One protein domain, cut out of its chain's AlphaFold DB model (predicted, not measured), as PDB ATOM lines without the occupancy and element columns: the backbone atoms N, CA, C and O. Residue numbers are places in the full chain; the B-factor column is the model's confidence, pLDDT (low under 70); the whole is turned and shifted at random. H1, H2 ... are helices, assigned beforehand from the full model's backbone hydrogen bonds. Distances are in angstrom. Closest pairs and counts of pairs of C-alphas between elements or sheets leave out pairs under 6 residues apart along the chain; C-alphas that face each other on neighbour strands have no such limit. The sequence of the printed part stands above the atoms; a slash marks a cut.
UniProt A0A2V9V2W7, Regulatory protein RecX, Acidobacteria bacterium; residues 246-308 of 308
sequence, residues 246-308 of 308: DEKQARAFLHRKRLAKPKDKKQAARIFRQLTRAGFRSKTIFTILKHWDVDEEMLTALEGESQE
ATOM      1  N   ASP A 246      76.729  80.659 105.984       86.81
ATOM      2  CA  ASP A 246      78.133  80.245 106.116       86.81
ATOM      3  C   ASP A 246      78.990  80.656 104.908       86.81
ATOM      4  O   ASP A 246      80.140  81.072 105.060       86.81
ATOM      5  N   GLU A 247      78.433  80.602 103.697       88.81
ATOM      6  CA  GLU A 247      79.150  80.987 102.482       88.81
ATOM      7  C   GLU A 247      79.459  82.484 102.424       88.81
ATOM      8  O   GLU A 247      80.568  82.889 102.065       88.81
ATOM      9  N   LYS A 248      78.478  83.329 102.775       90.00
ATOM     10  CA  LYS A 248      78.662  84.789 102.800       90.00
ATOM     11  C   LYS A 248      79.747  85.154 103.809       90.00
ATOM     12  O   LYS A 248      80.608  85.989 103.522       90.00
ATOM     13  N   GLN A 249      79.735  84.486 104.958       91.31
ATOM     14  CA  GLN A 249      80.722  84.675 106.010       91.31
ATOM     15  C   GLN A 249      82.127  84.239 105.566       91.31
ATOM     16  O   GLN A 249      83.097  84.975 105.768       91.31
ATOM     17  N   ALA A 250      82.244  83.096 104.889       91.25
ATOM     18  CA  ALA A 250      83.507  82.613 104.344       91.25
ATOM     19  C   ALA A 250      84.064  83.535 103.246       91.25
ATOM     20  O   ALA A 250      85.250  83.873 103.271       91.25
ATOM     21  N   ARG A 251      83.218  84.052 102.343       90.19
ATOM     22  CA  ARG A 251      83.627  85.073 101.359       90.19
ATOM     23  C   ARG A 251      84.139  86.342 102.047       90.19
ATOM     24  O   ARG A 251      85.207  86.849 101.702       90.19
ATOM     25  N   ALA A 252      83.446  86.824 103.080       91.19
ATOM     26  CA  ALA A 252      83.894  87.976 103.862       91.19
ATOM     27  C   ALA A 252      85.250  87.730 104.554       91.19
ATOM     28  O   ALA A 252      86.094  88.631 104.611       91.19
ATOM     29  N   PHE A 253      85.491  86.510 105.042       92.62
ATOM     30  CA  PHE A 253      86.773  86.113 105.620       92.62
ATOM     31  C   PHE A 253      87.914  86.152 104.595       92.62
ATOM     32  O   PHE A 253      88.983  86.702 104.884       92.62
ATOM     33  N   LEU A 254      87.681  85.635 103.384       90.75
ATOM     34  CA  LEU A 254      88.651  85.676 102.285       90.75
ATOM     35  C   LEU A 254      89.017  87.118 101.913       90.75
ATOM     36  O   LEU A 254      90.202  87.454 101.843       90.75
ATOM     37  N   HIS A 255      88.018  87.999 101.783       89.88
ATOM     38  CA  HIS A 255      88.239  89.423 101.519       89.88
ATOM     39  C   HIS A 255      89.034  90.109 102.635       89.88
ATOM     40  O   HIS A 255      89.966  90.866 102.358       89.88
ATOM     41  N   ARG A 256      88.725  89.816 103.906       90.12
ATOM     42  CA  ARG A 256      89.462  90.360 105.057       90.12
ATOM     43  C   ARG A 256      90.933  89.953 105.028       90.12
ATOM     44  O   ARG A 256      91.805  90.780 105.293       90.12
ATOM     45  N   LYS A 257      91.212  88.681 104.734       89.12
ATOM     46  CA  LYS A 257      92.574  88.134 104.676       89.12
ATOM     47  C   LYS A 257      93.308  88.457 103.373       89.12
ATOM     48  O   LYS A 257      94.494  88.160 103.293       89.12
ATOM     49  N   ARG A 258      92.639  89.108 102.410       87.19
ATOM     50  CA  ARG A 258      93.185  89.481 101.094       87.19
ATOM     51  C   ARG A 258      93.807  88.286 100.373       87.19
ATOM     52  O   ARG A 258      94.886  88.390  99.797       87.19
ATOM     53  N   LEU A 259      93.139  87.137 100.456       84.88
ATOM     54  CA  LEU A 259      93.581  85.935  99.761       84.88
ATOM     55  C   LEU A 259      93.234  86.061  98.278       84.88
ATOM     56  O   LEU A 259      92.104  86.401  97.928       84.88
ATOM     57  N   ALA A 260      94.228  85.827  97.427       81.19
ATOM     58  CA  ALA A 260      94.060  85.796  95.982       81.19
ATOM     59  C   ALA A 260      93.605  84.406  95.517       81.19
ATOM     60  O   ALA A 260      93.757  83.423  96.249       81.19
ATOM     61  N   LYS A 261      93.090  84.336  94.282       83.00
ATOM     62  CA  LYS A 261      92.780  83.069  93.610       83.00
ATOM     63  C   LYS A 261      94.040  82.180  93.603       83.00
ATOM     64  O   LYS A 261      95.109  82.676  93.225       83.00
ATOM     65  N   PRO A 262      93.947  80.914  94.051       84.25
ATOM     66  CA  PRO A 262      95.081  79.998  94.034       84.25
ATOM     67  C   PRO A 262      95.498  79.711  92.590       84.25
ATOM     68  O   PRO A 262      94.649  79.545  91.720       84.25
ATOM     69  N   LYS A 263      96.810  79.656  92.346       82.69
ATOM     70  CA  LYS A 263      97.384  79.277  91.040       82.69
ATOM     71  C   LYS A 263      97.954  77.857  91.014       82.69
ATOM     72  O   LYS A 263      98.284  77.360  89.950       82.69
ATOM     73  N   ASP A 264      98.135  77.249  92.185       85.81
ATOM     74  CA  ASP A 264      98.837  75.974  92.377       85.81
ATOM     75  C   ASP A 264      98.113  75.121  93.434       85.81
ATOM     76  O   ASP A 264      97.512  75.671  94.372       85.81
ATOM     77  N   LYS A 265      98.232  73.788  93.339       80.75
ATOM     78  CA  LYS A 265      97.640  72.806  94.265       80.75
ATOM     79  C   LYS A 265      98.033  73.113  95.711       80.75
ATOM     80  O   LYS A 265      97.201  73.136  96.620       80.75
ATOM     81  N   LYS A 266      99.309  73.464  95.932       84.56
ATOM     82  CA  LYS A 266      99.833  73.818  97.264       84.56
ATOM     83  C   LYS A 266      99.157  75.061  97.843       84.56
ATOM     84  O   LYS A 266      98.944  75.147  99.056       84.56
ATOM     85  N   GLN A 267      98.814  76.031  96.995       86.06
ATOM     86  CA  GLN A 267      98.116  77.245  97.418       86.06
ATOM     87  C   GLN A 267      96.656  76.947  97.761       86.06
ATOM     88  O   GLN A 267      96.181  77.422  98.794       86.06
ATOM     89  N   ALA A 268      95.975  76.112  96.971       85.88
ATOM     90  CA  ALA A 268      94.619  75.657  97.271       85.88
ATOM     91  C   ALA A 268      94.562  74.924  98.626       85.88
ATOM     92  O   ALA A 268      93.799  75.326  99.506       85.88
ATOM     93  N   ALA A 269      95.465  73.968  98.871       86.94
ATOM     94  CA  ALA A 269      95.570  73.254 100.149       86.94
ATOM     95  C   ALA A 269      95.888  74.182 101.340       86.94
ATOM     96  O   ALA A 269      95.471  73.950 102.480       86.94
ATOM     97  N   ARG A 270      96.651  75.262 101.115       88.69
ATOM     98  CA  ARG A 270      96.916  76.282 102.143       88.69
ATOM     99  C   ARG A 270      95.652  77.069 102.489       88.69
ATOM    100  O   ARG A 270      95.399  77.292 103.674       88.69
ATOM    101  N   ILE A 271      94.880  77.482 101.482       90.56
ATOM    102  CA  ILE A 271      93.615  78.209 101.665       90.56
ATOM    103  C   ILE A 271      92.582  77.307 102.343       90.56
ATOM    104  O   ILE A 271      91.962  77.742 103.312       90.56
ATOM    105  N   PHE A 272      92.480  76.043 101.922       90.44
ATOM    106  CA  PHE A 272      91.635  75.033 102.557       90.44
ATOM    107  C   PHE A 272      91.934  74.932 104.057       90.44
ATOM    108  O   PHE A 272      91.088  75.271 104.879       90.44
ATOM    109  N   ARG A 273      93.187  74.635 104.433       90.69
ATOM    110  CA  ARG A 273      93.606  74.560 105.846       90.69
ATOM    111  C   ARG A 273      93.354  75.857 106.614       90.69
ATOM    112  O   ARG A 273      93.119  75.833 107.821       90.69
ATOM    113  N   GLN A 274      93.436  77.010 105.956       91.19
ATOM    114  CA  GLN A 274      93.138  78.292 106.587       91.19
ATOM    115  C   GLN A 274      91.638  78.464 106.868       91.19
ATOM    116  O   GLN A 274      91.290  78.928 107.954       91.19
ATOM    117  N   LEU A 275      90.768  78.071 105.936       91.75
ATOM    118  CA  LEU A 275      89.314  78.089 106.115       91.75
ATOM    119  C   LEU A 275      88.855  77.043 107.141       91.75
ATOM    120  O   LEU A 275      88.040  77.362 108.006       91.75
ATOM    121  N   THR A 276      89.455  75.852 107.142       92.75
ATOM    122  CA  THR A 276      89.196  74.817 108.153       92.75
ATOM    123  C   THR A 276      89.569  75.313 109.550       92.75
ATOM    124  O   THR A 276      88.760  75.251 110.473       92.75
ATOM    125  N   ARG A 277      90.749  75.935 109.720       91.75
ATOM    126  CA  ARG A 277      91.144  76.553 111.004       91.75
ATOM    127  C   ARG A 277      90.247  77.722 111.420       91.75
ATOM    128  O   ARG A 277      90.167  78.014 112.615       91.75
ATOM    129  N   ALA A 278      89.607  78.389 110.459       92.38
ATOM    130  CA  ALA A 278      88.612  79.434 110.696       92.38
ATOM    131  C   ALA A 278      87.219  78.877 111.055       92.38
ATOM    132  O   ALA A 278      86.352  79.659 111.446       92.38
ATOM    133  N   GLY A 279      87.028  77.553 110.995       93.06
ATOM    134  CA  GLY A 279      85.836  76.850 111.467       93.06
ATOM    135  C   GLY A 279      84.694  76.758 110.461       93.06
ATOM    136  O   GLY A 279      83.540  76.675 110.887       93.06
ATOM    137  N   PHE A 280      84.993  76.814 109.161       94.12
ATOM    138  CA  PHE A 280      84.014  76.558 108.101       94.12
ATOM    139  C   PHE A 280      83.904  75.059 107.806       94.12
ATOM    140  O   PHE A 280      84.885  74.326 107.919       94.12
ATOM    141  N   ARG A 281      82.707  74.603 107.420       91.69
ATOM    142  CA  ARG A 281      82.474  73.206 107.032       91.69
ATOM    143  C   ARG A 281      83.141  72.910 105.691       91.69
ATOM    144  O   ARG A 281      83.069  73.740 104.784       91.69
ATOM    145  N   SER A 282      83.688  71.705 105.531       88.56
ATOM    146  CA  SER A 282      84.360  71.279 104.295       88.56
ATOM    147  C   SER A 282      83.476  71.474 103.059       88.56
ATOM    148  O   SER A 282      83.920  72.072 102.088       88.56
ATOM    149  N   LYS A 283      82.180  71.130 103.137       90.56
ATOM    150  CA  LYS A 283      81.202  71.347 102.050       90.56
ATOM    151  C   LYS A 283      81.145  72.805 101.566       90.56
ATOM    152  O   LYS A 283      81.152  73.071 100.364       90.56
ATOM    153  N   THR A 284      81.116  73.763 102.493       90.69
ATOM    154  CA  THR A 284      81.112  75.200 102.174       90.69
ATOM    155  C   THR A 284      82.434  75.620 101.536       90.69
ATOM    156  O   THR A 284      82.444  76.403 100.590       90.69
ATOM    157  N   ILE A 285      83.554  75.077 102.022       90.19
ATOM    158  CA  ILE A 285      84.886  75.357 101.477       90.19
ATOM    159  C   ILE A 285      84.989  74.865 100.028       90.19
ATOM    160  O   ILE A 285      85.413  75.632  99.167       90.19
ATOM    161  N   PHE A 286      84.542  73.640  99.743       88.56
ATOM    162  CA  PHE A 286      84.529  73.091  98.385       88.56
ATOM    163  C   PHE A 286      83.652  73.912  97.443       88.56
ATOM    164  O   PHE A 286      84.085  74.232  96.344       88.56
ATOM    165  N   THR A 287      82.478  74.355  97.897       89.62
ATOM    166  CA  THR A 287      81.596  75.234  97.105       89.62
ATOM    167  C   THR A 287      82.309  76.530  96.693       89.62
ATOM    168  O   THR A 287      82.195  76.985  95.556       89.62
ATOM    169  N   ILE A 288      83.109  77.111  97.594       88.69
ATOM    170  CA  ILE A 288      83.877  78.333  97.318       88.69
ATOM    171  C   ILE A 288      85.054  78.066  96.375       88.69
ATOM    172  O   ILE A 288      85.316  78.877  95.489       88.69
ATOM    173  N   LEU A 289      85.758  76.946  96.552       85.50
ATOM    174  CA  LEU A 289      86.874  76.565  95.684       85.50
ATOM    175  C   LEU A 289      86.401  76.227  94.263       85.50
ATOM    176  O   LEU A 289      87.050  76.661  93.316       85.50
ATOM    177  N   LYS A 290      85.245  75.564  94.110       84.62
ATOM    178  CA  LYS A 290      84.610  75.312  92.805       84.62
ATOM    179  C   LYS A 290      84.277  76.613  92.077       84.62
ATOM    180  O   LYS A 290      84.603  76.758  90.908       84.62
ATOM    181  N   HIS A 291      83.729  77.612  92.773       82.12
ATOM    182  CA  HIS A 291      83.480  78.933  92.174       82.12
ATOM    183  C   HIS A 291      84.781  79.631  91.717       82.12
ATOM    184  O   HIS A 291      84.767  80.487  90.833       82.12
ATOM    185  N   TRP A 292      85.923  79.317  92.328       75.81
ATOM    186  CA  TRP A 292      87.221  79.834  91.893       75.81
ATOM    187  C   TRP A 292      87.852  79.048  90.750       75.81
ATOM    188  O   TRP A 292      88.915  79.472  90.298       75.81
ATOM    189  N   ASP A 293      87.186  78.013  90.236       64.19
ATOM    190  CA  ASP A 293      87.619  77.229  89.079       64.19
ATOM    191  C   ASP A 293      88.991  76.584  89.332       64.19
ATOM    192  O   ASP A 293      89.997  76.881  88.689       64.19
ATOM    193  N   VAL A 294      89.047  75.816  90.421       62.59
ATOM    194  CA  VAL A 294      90.184  74.983  90.826       62.59
ATOM    195  C   VAL A 294      89.879  73.571  90.324       62.59
ATOM    196  O   VAL A 294      88.816  73.059  90.668       62.59
ATOM    197  N   ASP A 295      90.777  72.976  89.525       55.25
ATOM    198  CA  ASP A 295      90.536  71.705  88.818       55.25
ATOM    199  C   ASP A 295      89.921  70.625  89.721       55.25
ATOM    200  O   ASP A 295      90.361  70.405  90.855       55.25
ATOM    201  N   GLU A 296      88.906  69.932  89.203       56.19
ATOM    202  CA  GLU A 296      88.062  69.004  89.965       56.19
ATOM    203  C   GLU A 296      88.846  67.783  90.491       56.19
ATOM    204  O   GLU A 296      88.584  67.310  91.596       56.19
ATOM    205  N   GLU A 297      89.915  67.379  89.791       56.47
ATOM    206  CA  GLU A 297      90.895  66.370  90.235       56.47
ATOM    207  C   GLU A 297      91.691  66.784  91.488       56.47
ATOM    208  O   GLU A 297      92.224  65.948  92.218       56.47
ATOM    209  N   MET A 298      91.816  68.086  91.756       57.34
ATOM    210  CA  MET A 298      92.472  68.582  92.969       57.34
ATOM    211  C   MET A 298      91.530  68.617  94.167       57.34
ATOM    212  O   MET A 298      91.995  68.572  95.307       57.34
ATOM    213  N   LEU A 299      90.221  68.722  93.924       58.47
ATOM    214  CA  LEU A 299      89.219  68.679  94.983       58.47
ATOM    215  C   LEU A 299      89.116  67.276  95.583       58.47
ATOM    216  O   LEU A 299      89.114  67.154  96.805       58.47
ATOM    217  N   THR A 300      89.119  66.236  94.748       59.97
ATOM    218  CA  THR A 300      89.056  64.829  95.180       59.97
ATOM    219  C   THR A 300      90.272  64.406  96.007       59.97
ATOM    220  O   THR A 300      90.114  63.721  97.014       59.97
ATOM    221  N   ALA A 301      91.479  64.877  95.670       61.91
ATOM    222  CA  ALA A 301      92.678  64.618  96.477       61.91
ATOM    223  C   ALA A 301      92.605  65.241  97.890       61.91
ATOM    224  O   ALA A 301      93.131  64.678  98.845       61.91
ATOM    225  N   LEU A 302      91.934  66.388  98.037       58.44
ATOM    226  CA  LEU A 302      91.757  67.069  99.327       58.44
ATOM    227  C   LEU A 302      90.585  66.509 100.146       58.44
ATOM    228  O   LEU A 302      90.588  66.628 101.370       58.44
ATOM    229  N   GLU A 303      89.580  65.917  99.498       59.22
ATOM    230  CA  GLU A 303      88.487  65.217 100.183       59.22
ATOM    231  C   GLU A 303      89.002  63.981 100.934       59.22
ATOM    232  O   GLU A 303      88.610  63.788 102.088       59.22
ATOM    233  N   GLY A 304      89.949  63.235 100.351       54.78
ATOM    234  CA  GLY A 304      90.601  62.089 100.999       54.78
ATOM    235  C   GLY A 304      91.326  62.450 102.302       54.78
ATOM    236  O   GLY A 304      91.133  61.783 103.311       54.78
ATOM    237  N   GLU A 305      92.047  63.579 102.339       52.44
ATOM    238  CA  GLU A 305      92.750  64.063 103.547       52.44
ATOM    239  C   GLU A 305      91.811  64.502 104.688       52.44
ATOM    240  O   GLU A 305      92.261  64.769 105.800       52.44
ATOM    241  N   SER A 306      90.517  64.677 104.410       49.62
ATOM    242  CA  SER A 306      89.537  65.133 105.400       49.62
ATOM    243  C   SER A 306      88.681  64.014 105.999       49.62
ATOM    244  O   SER A 306      87.898  64.297 106.908       49.62
ATOM    245  N   GLN A 307      88.807  62.787 105.478       44.44
ATOM    246  CA  GLN A 307      88.081  61.594 105.932       44.44
ATOM    247  C   GLN A 307      88.945  60.623 106.760       44.44
ATOM    248  O   GLN A 307      88.373  59.770 107.436       44.44
ATOM    249  N   GLU A 308      90.272  60.775 106.739       37.34
ATOM    250  CA  GLU A 308      91.215  60.140 107.681       37.34
ATOM    251  C   GLU A 308      91.369  60.953 108.977       37.34
ATOM    252  O   GLU A 308      91.486  60.322 110.053       37.34
TER     253      GLU A 308
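AT A GLANCE: This is residues 246 to 308 of the 308 residues of the protein "Regulatory protein RecX" of Acidobacteria bacterium (UniProt A0A2V9V2W7). A helical hairpin, H2 and H3, makes the middle of a small rounded domain, with H1 at one end and H4 at the other. H1 is set steeply to the hairpin and packs on H3 with residues 246 to 251 alone, while H4 runs alongside H3 but sits more loosely, near H2 and H3. H2 slants between the two ends: its first residue is near H4, and Leu 275 near its end comes close to H1. The printed part has 63 residues with four named helices, H1, H2, H3 and H4 in that order, and no named strand; the class is all helix. It is compact, with a radius of gyration of the C-alphas of 10.8 A and spans of 27 by 24 by 17 A.

IN THESE COORDINATES: H1, residues 246 to 257, begins at C-alpha 246 at (78.133, 80.245, 106.116) and is 16.5 A long from first to last C-alpha. H2, residues 265 to 277, is the longest helix at 13 residues and 18.3 A; its C-alpha 265 is at (97.640, 72.806, 94.265). H3, residues 282 to 291, is 14.4 A long. H4, residues 296 to 304, is 13.3 A long and ends at C-alpha 304 at (90.601, 62.089, 100.999).

HOW THE PARTS SIT: H2 and H3 form a helical hairpin. They touch, closest at the C-alphas of Phe 272 and Ile 285, 6.8 A apart, and run opposite ways at a steep tilt of 42 degrees. H1 touches H3 with residues 246 to 251 alone, closest at the C-alphas of Glu 247 and Thr 284, 6.1 A apart. These two run the same way at a steep tilt of 67 degrees, only just short of about perpendicular. H1 and H2 are close but not clearly touching, with the closest C-alphas, those of Ala 250 and Leu 275, 7.6 A apart. H4 and H3 are close but not clearly touching; their closest C-alphas, of Leu 299 and Phe 286, are 7.3 A apart, and they run opposite ways at a shallow tilt of 12 degrees. H4 and H2 are also close but not clearly touching, with the C-alphas of Met 298 and Lys 265 the closest at 6.8 A. H1 and H4 are apart. Every O i to N i+4 pair is within hydrogen-bond range in H1, H2 and H3; in H4, 4 of 5 are.

THE WHOLE: The two C-alphas farthest apart, those of Arg 256 and Glu 308, are 30.4 A apart. The printed part has no cut and ends at Glu 308, the chain's last residue. The links from H2 to H3 and from H3 to H4 are tight; the link from H1 to H2, seven residues, is short, and no link is long. The mean pLDDT of the printed part is 80.0, but residues 293 to 308 are under 70, and H4 has a mean of 58.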